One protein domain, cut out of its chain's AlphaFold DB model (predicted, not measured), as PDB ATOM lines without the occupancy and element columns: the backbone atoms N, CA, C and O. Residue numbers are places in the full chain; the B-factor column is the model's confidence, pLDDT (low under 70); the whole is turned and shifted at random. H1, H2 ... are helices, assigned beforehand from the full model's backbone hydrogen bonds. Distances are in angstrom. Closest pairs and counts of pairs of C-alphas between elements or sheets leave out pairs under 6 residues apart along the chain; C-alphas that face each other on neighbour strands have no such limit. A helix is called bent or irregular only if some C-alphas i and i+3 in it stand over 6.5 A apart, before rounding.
ATOM      1  N   LEU A 420     -45.364  -0.593  12.383       62.38
ATOM      2  CA  LEU A 420     -45.163  -0.487  10.930       62.38
ATOM      3  C   LEU A 420     -46.387   0.127  10.206       62.38
ATOM      4  O   LEU A 420     -46.748  -0.306   9.110       62.38
ATOM      5  N   GLU A 421     -47.060   1.104  10.816       72.69
ATOM      6  CA  GLU A 421     -48.213   1.796  10.239       72.69
ATOM      7  C   GLU A 421     -47.739   2.888   9.279       72.69
ATOM      8  O   GLU A 421     -47.118   3.873   9.679       72.69
ATOM      9  N   SER A 422     -48.064   2.719   7.997       72.69
ATOM     10  CA  SER A 422     -47.664   3.629   6.921       72.69
ATOM     11  C   SER A 422     -48.146   5.073   7.152       72.69
ATOM     12  O   SER A 422     -47.457   6.017   6.781       72.69
ATOM     13  N   THR A 423     -49.284   5.267   7.824       74.62
ATOM     14  CA  THR A 423     -49.815   6.601   8.156       74.62
ATOM     15  C   THR A 423     -48.903   7.374   9.104       74.62
ATOM     16  O   THR A 423     -48.635   8.542   8.852       74.62
ATOM     17  N   LYS A 424     -48.354   6.723  10.138       77.19
ATOM     18  CA  LYS A 424     -47.464   7.392  11.095       77.19
ATOM     19  C   LYS A 424     -46.126   7.760  10.454       77.19
ATOM     20  O   LYS A 424     -45.609   8.837  10.696       77.19
ATOM     21  N   ILE A 425     -45.582   6.905   9.580       82.44
ATOM     22  CA  ILE A 425     -44.368   7.256   8.817       82.44
ATOM     23  C   ILE A 425     -44.630   8.472   7.918       82.44
ATOM     24  O   ILE A 425     -43.756   9.320   7.758       82.44
ATOM     25  N   ALA A 426     -45.830   8.569   7.338       80.31
ATOM     26  CA  ALA A 426     -46.181   9.685   6.477       80.31
ATOM     27  C   ALA A 426     -46.286  11.025   7.226       80.31
ATOM     28  O   ALA A 426     -45.965  12.056   6.636       80.31
ATOM     29  N   GLU A 427     -46.668  11.017   8.508       84.25
ATOM     30  CA  GLU A 427     -46.662  12.213   9.368       84.25
ATOM     31  C   GLU A 427     -45.259  12.835   9.470       84.25
ATOM     32  O   GLU A 427     -45.135  14.056   9.520       84.25
ATOM     33  N   GLU A 428     -44.193  12.030   9.394       87.88
ATOM     34  CA  GLU A 428     -42.809  12.523   9.427       87.88
ATOM     35  C   GLU A 428     -42.469  13.424   8.224       87.88
ATOM     36  O   GLU A 428     -41.637  14.323   8.336       87.88
ATOM     37  N   PHE A 429     -43.119  13.230   7.067       86.81
ATOM     38  CA  PHE A 429     -42.919  14.103   5.900       86.81
ATOM     39  C   PHE A 429     -43.560  15.480   6.062       86.81
ATOM     40  O   PHE A 429     -43.171  16.411   5.357       86.81
ATOM     41  N   GLU A 430     -44.529  15.602   6.967       85.81
ATOM     42  CA  GLU A 430     -45.221  16.853   7.268       85.81
ATOM     43  C   GLU A 430     -44.524  17.626   8.406       85.81
ATOM     44  O   GLU A 430     -44.863  18.778   8.670       85.81
ATOM     45  N   ILE A 431     -43.514  17.032   9.063       87.56
ATOM     46  CA  ILE A 431     -42.707  17.725  10.072       87.56
ATOM     47  C   ILE A 431     -41.855  18.802   9.404       87.56
ATOM     48  O   ILE A 431     -41.046  18.545   8.506       87.56
ATOM     49  N   GLU A 432     -41.997  20.028   9.898       88.38
ATOM     50  CA  GLU A 432     -41.202  21.150   9.427       88.38
ATOM     51  C   GLU A 432     -39.729  21.000   9.829       88.38
ATOM     52  O   GLU A 432     -39.374  20.706  10.976       88.38
ATOM     53  N   LYS A 433     -38.844  21.254   8.862       91.94
ATOM     54  CA  LYS A 433     -37.405  21.362   9.093       91.94
ATOM     55  C   LYS A 433     -37.139  22.501  10.078       91.94
ATOM     56  O   LYS A 433     -37.471  23.646   9.780       91.94
ATOM     57  N   ALA A 434     -36.426  22.221  11.166       91.50
ATOM     58  CA  ALA A 434     -35.934  23.268  12.059       91.50
ATOM     59  C   ALA A 434     -35.104  24.323  11.293       91.50
ATOM     60  O   ALA A 434     -34.385  24.002  10.337       91.50
ATOM     61  N   GLU A 435     -35.218  25.592  11.685       92.31
ATOM     62  CA  GLU A 435     -34.616  26.727  10.972       92.31
ATOM     63  C   GLU A 435     -33.096  26.559  10.814       92.31
ATOM     64  O   GLU A 435     -32.557  26.767   9.727       92.31
ATOM     65  N   GLU A 436     -32.438  26.054  11.859       93.12
ATOM     66  CA  GLU A 436     -30.984  25.903  11.982       93.12
ATOM     67  C   GLU A 436     -30.399  24.814  11.079       93.12
ATOM     68  O   GLU A 436     -29.197  24.798  10.821       93.12
ATOM     69  N   ILE A 437     -31.225  23.868  10.625       94.81
ATOM     70  CA  ILE A 437     -30.759  22.706   9.868       94.81
ATOM     71  C   ILE A 437     -30.673  23.077   8.385       94.81
ATOM     72  O   ILE A 437     -31.702  23.407   7.790       94.81
ATOM     73  N   PRO A 438     -29.507  23.003   7.722       95.44
ATOM     74  CA  PRO A 438     -29.431  23.276   6.294       95.44
ATOM     75  C   PRO A 438     -30.235  22.259   5.481       95.44
ATOM     76  O   PRO A 438     -30.425  21.103   5.876       95.44
ATOM     77  N   LYS A 439     -30.706  22.690   4.307       93.75
ATOM     78  CA  LYS A 439     -31.590  21.887   3.454       93.75
ATOM     79  C   LYS A 439     -30.951  20.558   3.041       93.75
ATOM     80  O   LYS A 439     -31.660  19.563   2.967       93.75
ATOM     81  N   GLU A 440     -29.640  20.524   2.800       95.44
ATOM     82  CA  GLU A 440     -28.926  19.295   2.422       95.44
ATOM     83  C   GLU A 440     -29.043  18.193   3.488       95.44
ATOM     84  O   GLU A 440     -29.428  17.071   3.164       95.44
ATOM     85  N   TYR A 441     -28.801  18.528   4.758       95.62
ATOM     86  CA  TYR A 441     -28.882  17.590   5.886       95.62
ATOM     87  C   TYR A 441     -30.314  17.125   6.151       95.62
ATOM     88  O   TYR A 441     -30.560  15.949   6.421       95.62
ATOM     89  N   TRP A 442     -31.288  18.031   6.028       95.12
ATOM     90  CA  TRP A 442     -32.696  17.653   6.138       95.12
ATOM     91  C   TRP A 442     -33.130  16.735   4.997       95.12
ATOM     92  O   TRP A 442     -33.791  15.729   5.228       95.12
ATOM     93  N   ASN A 443     -32.712  17.032   3.766       93.25
ATOM     94  CA  ASN A 443     -32.989  16.178   2.617       93.25
ATOM     95  C   ASN A 443     -32.373  14.786   2.783       93.25
ATOM     96  O   ASN A 443     -32.984  13.808   2.361       93.25
ATOM     97  N   GLU A 444     -31.191  14.681   3.395       95.25
ATOM     98  CA  GLU A 444     -30.579  13.394   3.726       95.25
ATOM     99  C   GLU A 444     -31.455  12.586   4.696       95.25
ATOM    100  O   GLU A 444     -31.705  11.399   4.468       95.25
ATOM    101  N   TYR A 445     -31.969  13.232   5.747       95.00
ATOM    102  CA  TYR A 445     -32.913  12.611   6.673       95.00
ATOM    103  C   TYR A 445     -34.211  12.183   5.970       95.00
ATOM    104  O   TYR A 445     -34.603  11.021   6.054       95.00
ATOM    105  N   ILE A 446     -34.836  13.077   5.204       92.81
ATOM    106  CA  ILE A 446     -36.071  12.786   4.466       92.81
ATOM    107  C   ILE A 446     -35.864  11.670   3.440       92.81
ATOM    108  O   ILE A 446     -36.744  10.830   3.266       92.81
ATOM    109  N   LYS A 447     -34.708  11.613   2.769       92.75
ATOM    110  CA  LYS A 447     -34.369  10.512   1.858       92.75
ATOM    111  C   LYS A 447     -34.363   9.173   2.598       92.75
ATOM    112  O   LYS A 447     -34.973   8.225   2.117       92.75
ATOM    113  N   PHE A 448     -33.743   9.119   3.775       93.44
ATOM    114  CA  PHE A 448     -33.762   7.931   4.628       93.44
ATOM    115  C   PHE A 448     -35.191   7.528   5.039       93.44
ATOM    116  O   PHE A 448     -35.553   6.357   4.927       93.44
ATOM    117  N   VAL A 449     -36.030   8.489   5.443       90.38
ATOM    118  CA  VAL A 449     -37.444   8.225   5.776       90.38
ATOM    119  C   VAL A 449     -38.203   7.685   4.558       90.38
ATOM    120  O   VAL A 449     -38.926   6.701   4.683       90.38
ATOM    121  N   LYS A 450     -37.994   8.252   3.360       89.12
ATOM    122  CA  LYS A 450     -38.589   7.760   2.101       89.12
ATOM    123  C   LYS A 450     -38.180   6.328   1.774       89.12
ATOM    124  O   LYS A 450     -39.025   5.532   1.378       89.12
ATOM    125  N   GLU A 451     -36.904   5.986   1.934       89.06
ATOM    126  CA  GLU A 451     -36.408   4.625   1.702       89.06
ATOM    127  C   GLU A 451     -37.084   3.620   2.646       89.06
ATOM    128  O   GLU A 451     -37.597   2.597   2.189       89.06
ATOM    129  N   LEU A 452     -37.179   3.940   3.941       87.31
ATOM    130  CA  LEU A 452     -37.883   3.097   4.911       87.31
ATOM    131  C   LEU A 452     -39.389   3.020   4.649       87.31
ATOM    132  O   LEU A 452     -39.980   1.949   4.791       87.31
ATOM    133  N   PHE A 453     -40.006   4.121   4.231       86.81
ATOM    134  CA  PHE A 453     -41.419   4.154   3.879       86.81
ATOM    135  C   PHE A 453     -41.726   3.258   2.676       86.81
ATOM    136  O   PHE A 453     -42.637   2.433   2.737       86.81
ATOM    137  N   ASN A 454     -40.913   3.336   1.618       85.12
ATOM    138  CA  ASN A 454     -41.022   2.455   0.456       85.12
ATOM    139  C   ASN A 454     -40.879   0.978   0.851       85.12
ATOM    140  O   ASN A 454     -41.659   0.144   0.396       85.12
ATOM    141  N   LEU A 455     -39.917   0.647   1.721       85.69
ATOM    142  CA  LEU A 455     -39.733  -0.720   2.218       85.69
ATOM    143  C   LEU A 455     -40.941  -1.209   3.026       85.69
ATOM    144  O   LEU A 455     -41.402  -2.330   2.811       85.69
ATOM    145  N   ASN A 456     -41.481  -0.372   3.917       85.19
ATOM    146  CA  ASN A 456     -42.686  -0.673   4.691       85.19
ATOM    147  C   ASN A 456     -43.888  -0.945   3.776       85.19
ATOM    148  O   ASN A 456     -44.590  -1.941   3.952       85.19
ATOM    149  N   ILE A 457     -44.086  -0.101   2.763       84.88
ATOM    150  CA  ILE A 457     -45.163  -0.270   1.791       84.88
ATOM    151  C   ILE A 457     -44.990  -1.563   1.004       84.88
ATOM    152  O   ILE A 457     -45.943  -2.329   0.896       84.88
ATOM    153  N   MET A 458     -43.794  -1.829   0.470       84.50
ATOM    154  CA  MET A 458     -43.532  -3.065  -0.269       84.50
ATOM    155  C   MET A 458     -43.811  -4.291   0.599       84.50
ATOM    156  O   MET A 458     -44.488  -5.210   0.149       84.50
ATOM    157  N   TYR A 459     -43.358  -4.287   1.855       85.88
ATOM    158  CA  TYR A 459     -43.645  -5.358   2.807       85.88
ATOM    159  C   TYR A 459     -45.155  -5.571   3.001       85.88
ATOM    160  O   TYR A 459     -45.634  -6.704   2.916       85.88
ATOM    161  N   ASN A 460     -45.917  -4.494   3.202       84.56
ATOM    162  CA  ASN A 460     -47.365  -4.584   3.379       84.56
ATOM    163  C   ASN A 460     -48.084  -5.038   2.098       84.56
ATOM    164  O   ASN A 460     -49.000  -5.850   2.182       84.56
ATOM    165  N   LEU A 461     -47.633  -4.596   0.919       87.25
ATOM    166  CA  LEU A 461     -48.147  -5.063  -0.370       87.25
ATOM    167  C   LEU A 461     -47.908  -6.563  -0.563       87.25
ATOM    168  O   LEU A 461     -48.817  -7.252  -1.003       87.25
ATOM    169  N   TYR A 462     -46.733  -7.090  -0.211       85.00
ATOM    170  CA  TYR A 462     -46.477  -8.534  -0.290       85.00
ATOM    171  C   TYR A 462     -47.337  -9.336   0.690       85.00
ATOM    172  O   TYR A 462     -47.754 -10.445   0.366       85.00
ATOM    173  N   LYS A 463     -47.611  -8.787   1.878       84.38
ATOM    174  CA  LYS A 463     -48.403  -9.451   2.920       84.38
ATOM    175  C   LYS A 463     -49.910  -9.440   2.638       84.38
ATOM    176  O   LYS A 463     -50.615 -10.337   3.101       84.38
ATOM    177  N   ASP A 464     -50.419  -8.422   1.948       86.06
ATOM    178  CA  ASP A 464     -51.850  -8.297   1.674       86.06
ATOM    179  C   ASP A 464     -52.303  -9.289   0.588       86.06
ATOM    180  O   ASP A 464     -51.652  -9.473  -0.443       86.06
ATOM    181  N   LYS A 465     -53.467  -9.913   0.802       82.38
ATOM    182  CA  LYS A 465     -54.092 -10.821  -0.172       82.38
ATOM    183  C   LYS A 465     -54.512 -10.094  -1.448       82.38
ATOM    184  O   LYS A 465     -54.627 -10.706  -2.505       82.38
ATOM    185  N   ASN A 466     -54.778  -8.793  -1.358       85.94
ATOM    186  CA  ASN A 466     -55.117  -7.947  -2.487       85.94
ATOM    187  C   ASN A 466     -54.284  -6.649  -2.444       85.94
ATOM    188  O   ASN A 466     -54.769  -5.606  -1.988       85.94
ATOM    189  N   PRO A 467     -53.046  -6.688  -2.973       87.38
ATOM    190  CA  PRO A 467     -52.130  -5.547  -2.971       87.38
ATOM    191  C   PRO A 467     -52.707  -4.305  -3.667       87.38
ATOM    192  O   PRO A 467     -52.453  -3.181  -3.239       87.38
ATOM    193  N   VAL A 468     -53.534  -4.482  -4.706       84.81
ATOM    194  CA  VAL A 468     -54.215  -3.369  -5.396       84.81
ATOM    195  C   VAL A 468     -55.245  -2.697  -4.495       84.81
ATOM    196  O   VAL A 468     -55.309  -1.468  -4.457       84.81
ATOM    197  N   ASN A 469     -56.033  -3.471  -3.746       85.62
ATOM    198  CA  ASN A 469     -56.978  -2.910  -2.785       85.62
ATOM    199  C   ASN A 469     -56.247  -2.174  -1.654       85.62
ATOM    200  O   ASN A 469     -56.614  -1.049  -1.324       85.62
ATOM    201  N   TYR A 470     -55.175  -2.766  -1.117       84.69
ATOM    202  CA  TYR A 470     -54.335  -2.112  -0.114       84.69
ATOM    203  C   TYR A 470     -53.785  -0.772  -0.623       84.69
ATOM    204  O   TYR A 470     -53.950   0.253   0.038       84.69
ATOM    205  N   PHE A 471     -53.210  -0.759  -1.831       84.94
ATOM    206  CA  PHE A 471     -52.693   0.457  -2.458       84.94
ATOM    207  C   PHE A 471     -53.773   1.534  -2.614       84.94
ATOM    208  O   PHE A 471     -53.575   2.674  -2.198       84.94
ATOM    209  N   ASN A 472     -54.940   1.166  -3.148       83.38
ATOM    210  CA  ASN A 472     -56.039   2.106  -3.363       83.38
ATOM    211  C   ASN A 472     -56.639   2.640  -2.052       83.38
ATOM    212  O   ASN A 472     -57.113   3.770  -2.015       83.38
ATOM    213  N   LYS A 473     -56.637   1.837  -0.984       82.00
ATOM    214  CA  LYS A 473     -57.243   2.206   0.299       82.00
ATOM    215  C   LYS A 473     -56.307   3.010   1.200       82.00
ATOM    216  O   LYS A 473     -56.781   3.863   1.943       82.00
ATOM    217  N   HIS A 474     -55.010   2.713   1.179       76.62
ATOM    218  CA  HIS A 474     -54.071   3.211   2.185       76.62
ATOM    219  C   HIS A 474     -52.964   4.109   1.631       76.62
ATOM    220  O   HIS A 474     -52.306   4.775   2.423       76.62
ATOM    221  N   LEU A 475     -52.730   4.128   0.313       76.00
ATOM    222  CA  LEU A 475     -51.532   4.753  -0.265       76.00
ATOM    223  C   LEU A 475     -51.806   5.835  -1.308       76.00
ATOM    224  O   LEU A 475     -50.869   6.541  -1.675       76.00
ATOM    225  N   VAL A 476     -53.053   6.006  -1.760       69.94
ATOM    226  CA  VAL A 476     -53.419   6.996  -2.794       69.94
ATOM    227  C   VAL A 476     -52.968   8.405  -2.405       69.94
ATOM    228  O   VAL A 476     -52.327   9.084  -3.211       69.94
ATOM    229  N   ASP A 477     -53.179   8.789  -1.146       71.75
ATOM    230  CA  ASP A 477     -52.828  10.116  -0.624       71.75
ATOM    231  C   ASP A 477     -51.317  10.300  -0.388       71.75
ATOM    232  O   ASP A 477     -50.821  11.424  -0.277       71.75
ATOM    233  N   TYR A 478     -50.556   9.202  -0.374       74.25
ATOM    234  CA  TYR A 478     -49.116   9.196  -0.113       74.25
ATOM    235  C   TYR A 478     -48.274   8.931  -1.362       74.25
ATOM    236  O   TYR A 478     -47.048   8.925  -1.279       74.25
ATOM    237  N   THR A 479     -48.894   8.787  -2.536       70.69
ATOM    238  CA  THR A 479     -48.206   8.559  -3.823       70.69
ATOM    239  C   THR A 479     -47.135   9.608  -4.148       70.69
ATOM    240  O   THR A 479     -46.144   9.286  -4.794       70.69
ATOM    241  N   LYS A 480     -47.257  10.841  -3.629       76.88
ATOM    242  CA  LYS A 480     -46.224  11.895  -3.735       76.88
ATOM    243  C   LYS A 480     -44.899  11.563  -3.027       76.88
ATOM    244  O   LYS A 480     -43.875  12.181  -3.322       76.88
ATOM    245  N   TYR A 481     -44.907  10.619  -2.088       73.94
ATOM    246  CA  TYR A 481     -43.756  10.258  -1.254       73.94
ATOM    247  C   TYR A 481     -43.168   8.885  -1.581       73.94
ATOM    248  O   TYR A 481     -42.124   8.529  -1.034       73.94
ATOM    249  N   VAL A 482     -43.816   8.135  -2.472       72.19
ATOM    250  CA  VAL A 482     -43.556   6.715  -2.694       72.19
ATOM    251  C   VAL A 482     -43.159   6.492  -4.145       72.19
ATOM    252  O   VAL A 482     -43.872   6.902  -5.056       72.19
ATOM    253  N   ASP A 483     -42.058   5.781  -4.373       75.56
ATOM    254  CA  ASP A 483     -41.671   5.339  -5.721       75.56
ATOM    255  C   ASP A 483     -42.357   4.003  -6.067       75.56
ATOM    256  O   ASP A 483     -41.716   3.004  -6.401       75.56
ATOM    257  N   ILE A 484     -43.678   3.936  -5.898       75.88
ATOM    258  CA  ILE A 484     -44.484   2.742  -6.170       75.88
ATOM    259  C   ILE A 484     -45.693   3.170  -6.982       75.88
ATOM    260  O   ILE A 484     -46.577   3.874  -6.500       75.88
ATOM    261  N   ASP A 485     -45.715   2.732  -8.234       81.06
ATOM    262  CA  ASP A 485     -46.807   2.971  -9.160       81.06
ATOM    263  C   ASP A 485     -47.721   1.742  -9.262       81.06
ATOM    264  O   ASP A 485     -47.433   0.650  -8.759       81.06
ATOM    265  N   LYS A 486     -48.838   1.901  -9.975       81.31
ATOM    266  CA  LYS A 486     -49.776   0.799 -10.228       81.31
ATOM    267  C   LYS A 486     -49.116  -0.378 -10.955       81.31
ATOM    268  O   LYS A 486     -49.569  -1.507 -10.791       81.31
ATOM    269  N   THR A 487     -48.052  -0.141 -11.726       84.50
ATOM    270  CA  THR A 487     -47.295  -1.191 -12.418       84.50
ATOM    271  C   THR A 487     -46.565  -2.088 -11.425       84.50
ATOM    272  O   THR A 487     -46.702  -3.307 -11.498       84.50
ATOM    273  N   LYS A 488     -45.837  -1.511 -10.460       84.69
ATOM    274  CA  LYS A 488     -45.167  -2.259  -9.387       84.69
ATOM    275  C   LYS A 488     -46.181  -3.015  -8.525       84.69
ATOM    276  O   LYS A 488     -45.959  -4.185  -8.227       84.69
ATOM    277  N   VAL A 489     -47.320  -2.400  -8.197       87.12
ATOM    278  CA  VAL A 489     -48.401  -3.061  -7.437       87.12
ATOM    279  C   VAL A 489     -48.989  -4.248  -8.206       87.12
ATOM    280  O   VAL A 489     -49.163  -5.319  -7.629       87.12
ATOM    281  N   TYR A 490     -49.240  -4.089  -9.510       88.19
ATOM    282  CA  TYR A 490     -49.673  -5.185 -10.381       88.19
ATOM    283  C   TYR A 490     -48.652  -6.327 -10.391       88.19
ATOM    284  O   TYR A 490     -49.037  -7.483 -10.246       88.19
ATOM    285  N   SER A 491     -47.357  -6.016 -10.493       87.50
ATOM    286  CA  SER A 491     -46.293  -7.023 -10.436       87.50
ATOM    287  C   SER A 491     -46.278  -7.778  -9.105       87.50
ATOM    288  O   SER A 491     -46.132  -8.996  -9.110       87.50
ATOM    289  N   VAL A 492     -46.475  -7.096  -7.970       87.75
ATOM    290  CA  VAL A 492     -46.579  -7.753  -6.652       87.75
ATOM    291  C   VAL A 492     -47.816  -8.650  -6.580       87.75
ATOM    292  O   VAL A 492     -47.708  -9.798  -6.162       87.75
ATOM    293  N   GLN A 493     -48.976  -8.176  -7.045       89.94
ATOM    294  CA  GLN A 493     -50.193  -8.991  -7.083       89.94
ATOM    295  C   GLN A 493     -50.033 -10.219  -7.992       89.94
ATOM    296  O   GLN A 493     -50.476 -11.310  -7.635       89.94
ATOM    297  N   LEU A 494     -49.356 -10.063  -9.133       88.31
ATOM    298  CA  LEU A 494     -49.026 -11.157 -10.041       88.31
ATOM    299  C   LEU A 494     -48.092 -12.178  -9.379       88.31
ATOM    300  O   LEU A 494     -48.327 -13.373  -9.515       88.31
ATOM    301  N   ILE A 495     -47.071 -11.723  -8.640       87.00
ATOM    302  CA  ILE A 495     -46.163 -12.594  -7.878       87.00
ATOM    303  C   ILE A 495     -46.923 -13.350  -6.784       87.00
ATOM    304  O   ILE A 495     -46.766 -14.563  -6.685       87.00
ATOM    305  N   ASN A 496     -47.765 -12.673  -5.997       85.50
ATOM    306  CA  ASN A 496     -48.560 -13.320  -4.949       85.50
ATOM    307  C   ASN A 496     -49.473 -14.400  -5.546       85.50
ATOM    308  O   ASN A 496     -49.476 -15.533  -5.072       85.50
ATOM    309  N   TYR A 497     -50.167 -14.083  -6.642       86.19
ATOM    310  CA  TYR A 497     -50.993 -15.055  -7.357       86.19
ATOM    311  C   TYR A 497     -50.168 -16.218  -7.919       86.19
ATOM    312  O   TYR A 497     -50.579 -17.371  -7.824       86.19
ATOM    313  N   TYR A 498     -48.990 -15.940  -8.483       83.38
ATOM    314  CA  TYR A 498     -48.075 -16.963  -8.986       83.38
ATOM    315  C   TYR A 498     -47.626 -17.921  -7.875       83.38
ATOM    316  O   TYR A 498     -47.716 -19.131  -8.057       83.38
ATOM    317  N   ILE A 499     -47.226 -17.395  -6.710       81.38
ATOM    318  CA  ILE A 499     -46.846 -18.185  -5.529       81.38
ATOM    319  C   ILE A 499     -48.015 -19.059  -5.058       81.38
ATOM    320  O   ILE A 499     -47.844 -20.264  -4.920       81.38
ATOM    321  N   GLU A 500     -49.214 -18.492  -4.894       80.56
ATOM    322  CA  GLU A 500     -50.418 -19.256  -4.518       80.56
ATOM    323  C   GLU A 500     -50.793 -20.338  -5.547       80.56
ATOM    324  O   GLU A 500     -51.483 -21.309  -5.227       80.56
ATOM    325  N   SER A 501     -50.367 -20.172  -6.799       79.75
ATOM    326  CA  SER A 501     -50.660 -21.106  -7.885       79.75
ATOM    327  C   SER A 501     -49.678 -22.273  -7.956       79.75
ATOM    328  O   SER A 501     -50.045 -23.310  -8.502       79.75
ATOM    329  N   PHE A 502     -48.468 -22.152  -7.398       72.00
ATOM    330  CA  PHE A 502     -47.485 -23.245  -7.385       72.00
ATOM    331  C   PHE A 502     -47.917 -24.452  -6.563       72.00
ATOM    332  O   PHE A 502     -47.548 -25.576  -6.895       72.00
ATOM    333  N   ASP A 503     -48.707 -24.229  -5.517       66.31
ATOM    334  CA  ASP A 503     -49.212 -25.310  -4.672       66.31
ATOM    335  C   ASP A 503     -50.333 -26.114  -5.357       66.31
ATOM    336  O   ASP A 503     -50.766 -27.147  -4.845       66.31
ATOM    337  N   LYS A 504     -50.813 -25.667  -6.526       71.38
ATOM    338  CA  LYS A 504     -51.873 -26.336  -7.283       71.38
ATOM    339  C   LYS A 504     -51.283 -27.210  -8.382       71.38
ATOM    340  O   LYS A 504     -50.391 -26.806  -9.124       71.38
TER     341      LYS A 504
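AT A GLANCE: This is residues 420 to 504 of the 621 residues of an uncharacterized protein of Clostridium beijerinckii (UniProt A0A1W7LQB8). The long helix H2 is the spine of a loose rod: H1 folds back beside it as a hairpin, and H5 packs on residues 461 to 462 of H2, with residues 498 to 504 sticking out. The printed part has 85 residues with five named helices, H1 to H5, all helix; radius of gyration of the C-alphas 15.6 A, spans 59 by 21 by 20 A.

IN THESE COORDINATES: Find C-alpha 422 at (-47.664, 3.629, 6.921): H1 runs from there to 430. Next come H2, residues 439 to 463, 35.6 A; H3, residues 467 to 474; irregular H4, residues 476 to 481, its C-alphas 477 and 480 being 7.5 A apart; and H5, residues 486 to 502, 24.3 A, with C-alpha 502 at (-47.485, -23.245, -7.385).

HOW THE PARTS SIT: Start at the hub, H2. H1 touches its residues 446 to 457, opposite ways at a shallow tilt of 15 degrees; the closest C-alphas, Ile 425 and Phe 453, are 6.5 A apart. H5 touches it too, closest C-alphas Val 492 and Tyr 462, 6.4 A. H3 touches H2 only at the corner, closest C-alphas Pro 467 and Leu 461, 4.8 A. H4 is close to H2 but not clearly touching, closest C-alphas Tyr 481 and Lys 450, 6.6 A. Every O i to N i+4 pair is within hydrogen-bond range in H2, H3 and H5, against 2 of 5 in H1 and 0 of 2 in H4, where O i to N i+3 gives 6 of 6 and 1 of 3.

THE WHOLE: The farthest C-alphas, Glu 436 and Lys 504, are 59.5 A apart. The printed part has no cut and no long link; pLDDT is under 70 at residues 420, 476 and 503.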